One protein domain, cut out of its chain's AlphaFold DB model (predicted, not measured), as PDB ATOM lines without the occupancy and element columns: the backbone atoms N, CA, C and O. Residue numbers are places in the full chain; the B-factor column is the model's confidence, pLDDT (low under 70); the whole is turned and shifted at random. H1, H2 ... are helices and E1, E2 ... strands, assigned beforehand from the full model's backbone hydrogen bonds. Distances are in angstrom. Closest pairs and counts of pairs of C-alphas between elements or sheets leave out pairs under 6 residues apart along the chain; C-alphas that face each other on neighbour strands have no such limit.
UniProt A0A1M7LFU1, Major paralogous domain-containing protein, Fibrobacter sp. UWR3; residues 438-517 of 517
ATOM      1  N   GLU A 438     100.920 162.429 107.060       89.38
ATOM      2  CA  GLU A 438     100.081 162.337 108.251       89.38
ATOM      3  C   GLU A 438      99.616 160.889 108.451       89.38
ATOM      4  O   GLU A 438      98.939 160.306 107.599       89.38
ATOM      5  N   TYR A 439      99.982 160.310 109.594       93.00
ATOM      6  CA  TYR A 439      99.606 158.950 109.967       93.00
ATOM      7  C   TYR A 439      98.443 158.956 110.960       93.00
ATOM      8  O   TYR A 439      98.432 159.716 111.929       93.00
ATOM      9  N   GLY A 440      97.481 158.062 110.741       94.62
ATOM     10  CA  GLY A 440      96.476 157.701 111.736       94.62
ATOM     11  C   GLY A 440      97.005 156.648 112.712       94.62
ATOM     12  O   GLY A 440      98.170 156.252 112.661       94.62
ATOM     13  N   SER A 441      96.135 156.149 113.588       94.19
ATOM     14  CA  SER A 441      96.458 155.040 114.488       94.19
ATOM     15  C   SER A 441      95.275 154.104 114.692       94.19
ATOM     16  O   SER A 441      94.122 154.538 114.667       94.19
ATOM     17  N   VAL A 442      95.560 152.836 114.963       94.25
ATOM     18  CA  VAL A 442      94.583 151.812 115.339       94.25
ATOM     19  C   VAL A 442      95.147 150.959 116.469       94.25
ATOM     20  O   VAL A 442      96.328 150.628 116.457       94.25
ATOM     21  N   THR A 443      94.322 150.603 117.449       94.19
ATOM     22  CA  THR A 443      94.720 149.724 118.554       94.19
ATOM     23  C   THR A 443      94.140 148.333 118.331       94.19
ATOM     24  O   THR A 443      92.939 148.188 118.114       94.19
ATOM     25  N   ASP A 444      94.992 147.310 118.368       92.12
ATOM     26  CA  ASP A 444      94.563 145.918 118.326       92.12
ATOM     27  C   ASP A 444      94.099 145.496 119.723       92.12
ATOM     28  O   ASP A 444      94.895 145.276 120.631       92.12
ATOM     29  N   GLU A 445      92.786 145.384 119.910       92.25
ATOM     30  CA  GLU A 445      92.164 145.024 121.195       92.25
ATOM     31  C   GLU A 445      92.600 143.647 121.731       92.25
ATOM     32  O   GLU A 445      92.396 143.342 122.907       92.25
ATOM     33  N   ARG A 446      93.190 142.787 120.890       91.75
ATOM     34  CA  ARG A 446      93.625 141.441 121.297       91.75
ATOM     35  C   ARG A 446      94.887 141.474 122.153       91.75
ATOM     36  O   ARG A 446      95.052 140.599 123.000       91.75
ATOM     37  N   ASP A 447      95.773 142.440 121.917       89.75
ATOM     38  CA  ASP A 447      97.056 142.571 122.619       89.75
ATOM     39  C   ASP A 447      97.352 143.992 123.137       89.75
ATOM     40  O   ASP A 447      98.364 144.208 123.804       89.75
ATOM     41  N   GLY A 448      96.461 144.954 122.883       90.00
ATOM     42  CA  GLY A 448      96.570 146.348 123.310       90.00
ATOM     43  C   GLY A 448      97.613 147.163 122.540       90.00
ATOM     44  O   GLY A 448      97.858 148.321 122.897       90.00
ATOM     45  N   ARG A 449      98.251 146.604 121.503       88.25
ATOM     46  CA  ARG A 449      99.270 147.321 120.729       88.25
ATOM     47  C   ARG A 449      98.623 148.315 119.777       88.25
ATOM     48  O   ARG A 449      97.639 148.018 119.108       88.25
ATOM     49  N   THR A 450      99.203 149.509 119.704       91.31
ATOM     50  CA  THR A 450      98.758 150.557 118.782       91.31
ATOM     51  C   THR A 450      99.685 150.617 117.584       91.31
ATOM     52  O   THR A 450     100.903 150.686 117.750       91.31
ATOM     53  N   TYR A 451      99.091 150.609 116.397       90.19
ATOM     54  CA  TYR A 451      99.776 150.662 115.122       90.19
ATOM     55  C   TYR A 451      99.440 151.951 114.376       90.19
ATOM     56  O   TYR A 451      98.287 152.389 114.384       90.19
ATOM     57  N   ARG A 452     100.416 152.550 113.692       91.19
ATOM     58  CA  ARG A 452     100.180 153.660 112.759       91.19
ATOM     59  C   ARG A 452      99.469 153.167 111.505       91.19
ATOM     60  O   ARG A 452      99.709 152.054 111.033       91.19
ATOM     61  N   THR A 453      98.620 154.012 110.939       93.81
ATOM     62  CA  THR A 453      97.881 153.734 109.704       93.81
ATOM     63  C   THR A 453      98.075 154.844 108.683       93.81
ATOM     64  O   THR A 453      98.385 155.981 109.030       93.81
ATOM     65  N   VAL A 454      97.898 154.518 107.407       93.88
ATOM     66  CA  VAL A 454      97.996 155.474 106.300       93.88
ATOM     67  C   VAL A 454      96.867 155.232 105.306       93.88
ATOM     68  O   VAL A 454      96.497 154.090 105.037       93.88
ATOM     69  N   ASN A 455      96.295 156.306 104.765       91.94
ATOM     70  CA  ASN A 455      95.256 156.209 103.744       91.94
ATOM     71  C   ASN A 455      95.884 156.273 102.352       91.94
ATOM     72  O   ASN A 455      96.453 157.293 101.969       91.94
ATOM     73  N   ILE A 456      95.744 155.197 101.580       87.94
ATOM     74  CA  ILE A 456      96.258 155.092 100.212       87.94
ATOM     75  C   ILE A 456      95.100 154.666  99.312       87.94
ATOM     76  O   ILE A 456      94.460 153.645  99.550       87.94
ATOM     77  N   ALA A 457      94.809 155.475  98.288       88.00
ATOM     78  CA  ALA A 457      93.758 155.213  97.298       88.00
ATOM     79  C   ALA A 457      92.366 154.896  97.898       88.00
ATOM     80  O   ALA A 457      91.611 154.095  97.356       88.00
ATOM     81  N   GLY A 458      92.017 155.537  99.019       87.56
ATOM     82  CA  GLY A 458      90.723 155.355  99.689       87.56
ATOM     83  C   GLY A 458      90.632 154.128 100.602       87.56
ATOM     84  O   GLY A 458      89.575 153.908 101.187       87.56
ATOM     85  N   MET A 459      91.717 153.364 100.760       88.75
ATOM     86  CA  MET A 459      91.832 152.283 101.740       88.75
ATOM     87  C   MET A 459      92.779 152.681 102.872       88.75
ATOM     88  O   MET A 459      93.782 153.361 102.646       88.75
ATOM     89  N   THR A 460      92.465 152.245 104.089       92.56
ATOM     90  CA  THR A 460      93.330 152.431 105.256       92.56
ATOM     91  C   THR A 460      94.236 151.215 105.407       92.56
ATOM     92  O   THR A 460      93.757 150.097 105.579       92.56
ATOM     93  N   TRP A 461      95.543 151.442 105.359       91.56
ATOM     94  CA  TRP A 461      96.579 150.424 105.509       91.56
ATOM     95  C   TRP A 461      97.262 150.559 106.865       91.56
ATOM     96  O   TRP A 461      97.360 151.664 107.405       91.56
ATOM     97  N   MET A 462      97.776 149.454 107.408       89.94
ATOM     98  CA  MET A 462      98.752 149.538 108.493       89.94
ATOM     99  C   MET A 462     100.048 150.095 107.901       89.94
ATOM    100  O   MET A 462     100.551 149.576 106.909       89.94
ATOM    101  N   ALA A 463     100.580 151.154 108.502       87.75
ATOM    102  CA  ALA A 463     101.880 151.720 108.139       87.75
ATOM    103  C   ALA A 463     103.038 150.980 108.838       87.75
ATOM    104  O   ALA A 463     104.194 151.369 108.726       87.75
ATOM    105  N   GLU A 464     102.713 149.935 109.599       85.00
ATOM    106  CA  GLU A 464     103.607 149.202 110.483       85.00
ATOM    107  C   GLU A 464     103.363 147.705 110.348       85.00
ATOM    108  O   GLU A 464     102.220 147.272 110.193       85.00
ATOM    109  N   ASN A 465     104.426 146.911 110.470       85.44
ATOM    110  CA  ASN A 465     104.299 145.457 110.498       85.44
ATOM    111  C   ASN A 465     103.525 145.011 111.749       85.44
ATOM    112  O   ASN A 465     103.783 145.488 112.857       85.44
ATOM    113  N   LEU A 466     102.598 144.066 111.570       87.88
ATOM    114  CA  LEU A 466     101.823 143.472 112.659       87.88
ATOM    115  C   LEU A 466     102.747 142.709 113.631       87.88
ATOM    116  O   LEU A 466     103.608 141.938 113.200       87.88
ATOM    117  N   THR A 467     102.546 142.893 114.940       87.44
ATOM    118  CA  THR A 467     103.314 142.225 116.011       87.44
ATOM    119  C   THR A 467     102.466 141.335 116.921       87.44
ATOM    120  O   THR A 467     102.851 141.020 118.045       87.44
ATOM    121  N   TYR A 468     101.314 140.872 116.445       88.06
ATOM    122  CA  TYR A 468     100.425 140.000 117.207       88.06
ATOM    123  C   TYR A 468     101.055 138.621 117.500       88.06
ATOM    124  O   TYR A 468     101.320 137.836 116.585       88.06
ATOM    125  N   ALA A 469     101.289 138.304 118.776       85.44
ATOM    126  CA  ALA A 469     101.948 137.061 119.178       85.44
ATOM    127  C   ALA A 469     100.986 135.859 119.114       85.44
ATOM    128  O   ALA A 469     100.011 135.784 119.860       85.44
ATOM    129  N   THR A 470     101.285 134.886 118.250       80.50
ATOM    130  CA  THR A 470     100.563 133.605 118.145       80.50
ATOM    131  C   THR A 470     101.515 132.420 118.318       80.50
ATOM    132  O   THR A 470     102.734 132.566 118.207       80.50
ATOM    133  N   ASN A 471     100.980 131.228 118.592       79.19
ATOM    134  CA  ASN A 471     101.779 130.019 118.794       79.19
ATOM    135  C   ASN A 471     102.626 129.700 117.551       79.19
ATOM    136  O   ASN A 471     102.100 129.305 116.511       79.19
ATOM    137  N   GLY A 472     103.948 129.830 117.694       76.62
ATOM    138  CA  GLY A 472     104.929 129.573 116.638       76.62
ATOM    139  C   GLY A 472     105.399 130.810 115.865       76.62
ATOM    140  O   GLY A 472     106.314 130.665 115.062       76.62
ATOM    141  N   ALA A 473     104.830 131.998 116.106       82.31
ATOM    142  CA  ALA A 473     105.350 133.239 115.533       82.31
ATOM    143  C   ALA A 473     106.661 133.655 116.222       82.31
ATOM    144  O   ALA A 473     106.750 133.632 117.453       82.31
ATOM    145  N   ASP A 474     107.666 134.057 115.437       80.25
ATOM    146  CA  ASP A 474     108.915 134.627 115.960       80.25
ATOM    147  C   ASP A 474     108.751 136.144 116.092       80.25
ATOM    148  O   ASP A 474     108.896 136.899 115.129       80.25
ATOM    149  N   CYS A 475     108.371 136.579 117.290       76.75
ATOM    150  CA  CYS A 475     108.105 137.974 117.613       76.75
ATOM    151  C   CYS A 475     109.313 138.604 118.304       76.75
ATOM    152  O   CYS A 475     109.396 138.650 119.533       76.75
ATOM    153  N   LYS A 476     110.259 139.109 117.511       67.81
ATOM    154  CA  LYS A 476     111.411 139.865 118.017       67.81
ATOM    155  C   LYS A 476     111.035 141.339 118.133       67.81
ATOM    156  O   LYS A 476     111.419 142.158 117.304       67.81
ATOM    157  N   ASP A 477     110.280 141.661 119.182       57.44
ATOM    158  CA  ASP A 477     109.780 143.019 119.472       57.44
ATOM    159  C   ASP A 477     110.901 144.082 119.537       57.44
ATOM    160  O   ASP A 477     110.648 145.266 119.343       57.44
ATOM    161  N   SER A 478     112.154 143.672 119.767       54.19
ATOM    162  CA  SER A 478     113.313 144.563 119.884       54.19
ATOM    163  C   SER A 478     113.912 145.041 118.556       54.19
ATOM    164  O   SER A 478     114.874 145.798 118.593       54.19
ATOM    165  N   LEU A 479     113.422 144.573 117.401       54.66
ATOM    166  CA  LEU A 479     114.130 144.696 116.117       54.66
ATOM    167  C   LEU A 479     113.434 145.573 115.066       54.66
ATOM    168  O   LEU A 479     113.799 145.502 113.897       54.66
ATOM    169  N   SER A 480     112.414 146.354 115.433       59.75
ATOM    170  CA  SER A 480     111.673 147.272 114.536       59.75
ATOM    171  C   SER A 480     111.000 146.643 113.296       59.75
ATOM    172  O   SER A 480     110.289 147.339 112.578       59.75
ATOM    173  N   ILE A 481     111.157 145.335 113.055       67.75
ATOM    174  CA  ILE A 481     110.681 144.625 111.852       67.75
ATOM    175  C   ILE A 481     109.370 143.846 112.040       67.75
ATOM    176  O   ILE A 481     108.824 143.327 111.070       67.75
ATOM    177  N   GLY A 482     108.836 143.772 113.257       76.31
ATOM    178  CA  GLY A 482     107.598 143.053 113.558       76.31
ATOM    179  C   GLY A 482     107.776 141.557 113.861       76.31
ATOM    180  O   GLY A 482     108.880 141.108 114.167       76.31
ATOM    181  N   CYS A 483     106.688 140.778 113.809       84.12
ATOM    182  CA  CYS A 483     106.751 139.316 113.952       84.12
ATOM    183  C   CYS A 483     106.904 138.627 112.590       84.12
ATOM    184  O   CYS A 483     106.318 139.053 111.593       84.12
ATOM    185  N   VAL A 484     107.630 137.509 112.562       84.12
ATOM    186  CA  VAL A 484     107.691 136.626 111.391       84.12
ATOM    187  C   VAL A 484     106.617 135.551 111.515       84.12
ATOM    188  O   VAL A 484     106.570 134.811 112.503       84.12
ATOM    189  N   TYR A 485     105.767 135.460 110.493       84.81
ATOM    190  CA  TYR A 485     104.655 134.518 110.424       84.81
ATOM    191  C   TYR A 485     104.821 133.566 109.246       84.81
ATOM    192  O   TYR A 485     105.089 133.984 108.122       84.81
ATOM    193  N   GLU A 486     104.578 132.282 109.491       86.81
ATOM    194  CA  GLU A 486     104.381 131.316 108.413       86.81
ATOM    195  C   GLU A 486     103.040 131.578 107.717       86.81
ATOM    196  O   GLU A 486     102.075 132.016 108.350       86.81
ATOM    197  N   TRP A 487     102.942 131.245 106.430       86.38
ATOM    198  CA  TRP A 487     101.743 131.515 105.625       86.38
ATOM    199  C   TRP A 487     100.443 131.030 106.290       86.38
ATOM    200  O   TRP A 487      99.465 131.771 106.372       86.38
ATOM    201  N   TYR A 488     100.442 129.812 106.839       84.25
ATOM    202  CA  TYR A 488      99.251 129.246 107.479       84.25
ATOM    203  C   TYR A 488      98.831 130.023 108.737       84.25
ATOM    204  O   TYR A 488      97.651 130.052 109.075       84.25
ATOM    205  N   MET A 489      99.778 130.677 109.420       86.69
ATOM    206  CA  MET A 489      99.491 131.543 110.565       86.69
ATOM    207  C   MET A 489      98.838 132.841 110.098       86.69
ATOM    208  O   MET A 489      97.829 133.242 110.671       86.69
ATOM    209  N   VAL A 490      99.373 133.456 109.034       87.12
ATOM    210  CA  VAL A 490      98.815 134.677 108.426       87.12
ATOM    211  C   VAL A 490      97.387 134.439 107.953       87.12
ATOM    212  O   VAL A 490      96.509 135.257 108.203       87.12
ATOM    213  N   MET A 491      97.131 133.290 107.332       86.56
ATOM    214  CA  MET A 491      95.797 132.925 106.849       86.56
ATOM    215  C   MET A 491      94.885 132.366 107.948       86.56
ATOM    216  O   MET A 491      93.688 132.197 107.717       86.56
ATOM    217  N   ASN A 492      95.429 132.132 109.149       84.56
ATOM    218  CA  ASN A 492      94.760 131.511 110.292       84.56
ATOM    219  C   ASN A 492      94.117 130.150 109.942       84.56
ATOM    220  O   ASN A 492      92.949 129.895 110.242       84.56
ATOM    221  N   VAL A 493      94.894 129.279 109.292       82.94
ATOM    222  CA  VAL A 493      94.497 127.930 108.855       82.94
ATOM    223  C   VAL A 493      95.431 126.848 109.394       82.94
ATOM    224  O   VAL A 493      96.501 127.120 109.940       82.94
ATOM    225  N   ALA A 494      95.039 125.582 109.235       82.19
ATOM    226  CA  ALA A 494      95.913 124.459 109.551       82.19
ATOM    227  C   ALA A 494      97.107 124.388 108.577       82.19
ATOM    228  O   ALA A 494      96.980 124.691 107.395       82.19
ATOM    229  N   LYS A 495      98.265 123.911 109.053       80.81
ATOM    230  CA  LYS A 495      99.543 123.892 108.307       80.81
ATOM    231  C   LYS A 495      99.510 123.176 106.940       80.81
ATOM    232  O   LYS A 495     100.358 123.457 106.104       80.81
ATOM    233  N   ASN A 496      98.553 122.271 106.719       79.00
ATOM    234  CA  ASN A 496      98.403 121.500 105.475       79.00
ATOM    235  C   ASN A 496      97.185 121.928 104.636       79.00
ATOM    236  O   ASN A 496      96.820 121.226 103.694       79.00
ATOM    237  N   ASP A 497      96.521 123.022 105.002       76.81
ATOM    238  CA  ASP A 497      95.379 123.545 104.258       76.81
ATOM    239  C   ASP A 497      95.849 124.391 103.063       76.81
ATOM    240  O   ASP A 497      96.952 124.937 103.091       76.81
ATOM    241  N   SER A 498      95.063 124.456 101.986       69.12
ATOM    242  CA  SER A 498      95.547 124.970 100.688       69.12
ATOM    243  C   SER A 498      94.817 126.194 100.138       69.12
ATOM    244  O   SER A 498      95.336 126.792  99.200       69.12
ATOM    245  N   VAL A 499      93.636 126.580 100.639       60.56
ATOM    246  CA  VAL A 499      92.862 127.680 100.025       60.56
ATOM    247  C   VAL A 499      91.939 128.360 101.036       60.56
ATOM    248  O   VAL A 499      91.085 127.701 101.624       60.56
ATOM    249  N   VAL A 500      92.028 129.689 101.154       62.25
ATOM    250  CA  VAL A 500      90.935 130.514 101.694       62.25
ATOM    251  C   VAL A 500      90.815 131.788 100.862       62.25
ATOM    252  O   VAL A 500      91.761 132.569 100.805       62.25
ATOM    253  N   GLU A 501      89.666 131.998 100.220       63.06
ATOM    254  CA  GLU A 501      89.312 133.289  99.613       63.06
ATOM    255  C   GLU A 501      88.695 134.200 100.688       63.06
ATOM    256  O   GLU A 501      87.886 133.744 101.499       63.06
ATOM    257  N   ASN A 502      89.072 135.483 100.699       66.38
ATOM    258  CA  ASN A 502      88.525 136.525 101.585       66.38
ATOM    259  C   ASN A 502      88.581 136.208 103.092       66.38
ATOM    260  O   ASN A 502      87.632 136.473 103.833       66.38
ATOM    261  N   THR A 503      89.693 135.646 103.575       74.75
ATOM    262  CA  THR A 503      89.884 135.451 105.020       74.75
ATOM    263  C   THR A 503      90.312 136.742 105.717       74.75
ATOM    264  O   THR A 503      91.187 137.462 105.242       74.75
ATOM    265  N   ARG A 504      89.766 136.981 106.918       85.44
ATOM    266  CA  ARG A 504      90.322 137.948 107.883       85.44
ATOM    267  C   ARG A 504      91.788 137.625 108.195       85.44
ATOM    268  O   ARG A 504      92.591 138.517 108.448       85.44
ATOM    269  N   GLY A 505      92.130 136.336 108.177       87.12
ATOM    270  CA  GLY A 505      93.442 135.839 108.557       87.12
ATOM    271  C   GLY A 505      93.797 136.218 109.996       87.12
ATOM    272  O   GLY A 505      92.944 136.233 110.890       87.12
ATOM    273  N   ILE A 506      95.074 136.523 110.203       88.69
ATOM    274  CA  ILE A 506      95.661 136.943 111.478       88.69
ATOM    275  C   ILE A 506      95.316 138.391 111.858       88.69
ATOM    276  O   ILE A 506      95.571 138.804 112.991       88.69
ATOM    277  N   CYS A 507      94.732 139.169 110.947       90.00
ATOM    278  CA  CYS A 507      94.390 140.568 111.184       90.00
ATOM    279  C   CYS A 507      93.323 140.730 112.284       90.00
ATOM    280  O   CYS A 507      92.573 139.800 112.606       90.00
ATOM    281  N   MET A 508      93.294 141.916 112.896       91.25
ATOM    282  CA  MET A 508      92.315 142.283 113.924       91.25
ATOM    283  C   MET A 508      90.903 142.435 113.343       91.25
ATOM    284  O   MET A 508      90.711 142.449 112.130       91.25
ATOM    285  N   GLU A 509      89.894 142.537 114.209       89.75
ATOM    286  CA  GLU A 509      88.513 142.724 113.758       89.75
ATOM    287  C   GLU A 509      88.377 143.993 112.897       89.75
ATOM    288  O   GLU A 509      88.936 145.038 113.225       89.75
ATOM    289  N   GLY A 510      87.658 143.893 111.775       89.06
ATOM    290  CA  GLY A 510      87.533 144.982 110.797       89.06
ATOM    291  C   GLY A 510      88.715 145.135 109.828       89.06
ATOM    292  O   GLY A 510      88.641 145.973 108.935       89.06
ATOM    293  N   TRP A 511      89.763 144.318 109.961       91.19
ATOM    294  CA  TRP A 511      90.925 144.278 109.070       91.19
ATOM    295  C   TRP A 511      91.075 142.889 108.456       91.19
ATOM    296  O   TRP A 511      90.726 141.894 109.083       91.19
ATOM    297  N   HIS A 512      91.619 142.789 107.248       88.69
ATOM    298  CA  HIS A 512      91.871 141.502 106.601       88.69
ATOM    299  C   HIS A 512      93.227 141.488 105.898       88.69
ATOM    300  O   HIS A 512      93.799 142.539 105.607       88.69
ATOM    301  N   VAL A 513      93.736 140.285 105.626       86.44
ATOM    302  CA  VAL A 513      94.921 140.106 104.779       86.44
ATOM    303  C   VAL A 513      94.543 140.537 103.354       86.44
ATOM    304  O   VAL A 513      93.469 140.136 102.893       86.44
ATOM    305  N   PRO A 514      95.363 141.346 102.657       79.69
ATOM    306  CA  PRO A 514      95.066 141.770 101.291       79.69
ATOM    307  C   PRO A 514      94.783 140.572 100.378       79.69
ATOM    308  O   PRO A 514      95.532 139.595 100.370       79.69
ATOM    309  N   ASP A 515      93.687 140.647  99.631       73.00
ATOM    310  CA  ASP A 515      93.231 139.623  98.685       73.00
ATOM    311  C   ASP A 515      93.939 139.728  97.321       73.00
ATOM    312  O   ASP A 515      93.999 138.749  96.577       73.00
ATOM    313  N   THR A 516      94.530 140.891  97.024       61.03
ATOM    314  CA  THR A 516      95.383 141.181  95.864       61.03
ATOM    315  C   THR A 516      96.449 142.227  96.232       61.03
ATOM    316  O   THR A 516      96.163 143.159  96.982       61.03
ATOM    317  N   THR A 517      97.683 142.064  95.742       46.03
ATOM    318  CA  THR A 517      98.747 143.095  95.792       46.03
ATOM    319  C   THR A 517      98.860 143.831  94.476       46.03
ATOM    320  O   THR A 517      98.830 143.122  93.439       46.03
TER     321      THR A 517
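AT A GLANCE: This is residues 438 to 517 of the 517 residues of the protein "Major paralogous domain-containing protein" of Fibrobacter sp. UWR3 (UniProt A0A1M7LFU1). Little regular structure is seen here: a small three-stranded sheet makes one end, and long loops with one short helix, H1, make the rest. The loop between E3 and H1 folds back, pairing residues 474 to 475 with 483 to 484. The printed part has 80 residues, 21 in named elements, in the order E1, E2, E3, H1; the class is mostly strand. E1 - E2 - E3 form a meander, each strand the antiparallel neighbour of the one before. The whole is compact, radius of gyration of the C-alphas 13.1 A, spanning 41 by 31 by 21 A.

IN THESE COORDINATES: Find C-alpha 440 at (96.476, 157.701, 111.736); E1, residues 440 to 444, begins there. E2, residues 449 to 456, runs 22.1 A; E3 is residues 459 to 462. H1, residues 487 to 490, ends at (98.815, 134.677, 108.426).

HOW THE PARTS SIT: In hairpin E1 and E2, look for N 442 and O 451, 2.8 A; in hairpin E2 and E3, N 454 and O 461, 2.9 A, both within hydrogen-bond range. H1, too short for an O i to N i+4 pair, has its one O i to N i+3 pair within range and is not on the sheet.

THE WHOLE: The printed part has no cut. The link E3 to H1 is long, 24 residues. pLDDT is under 70 at residues 476 to 481, 498 to 502 and 516 to 517.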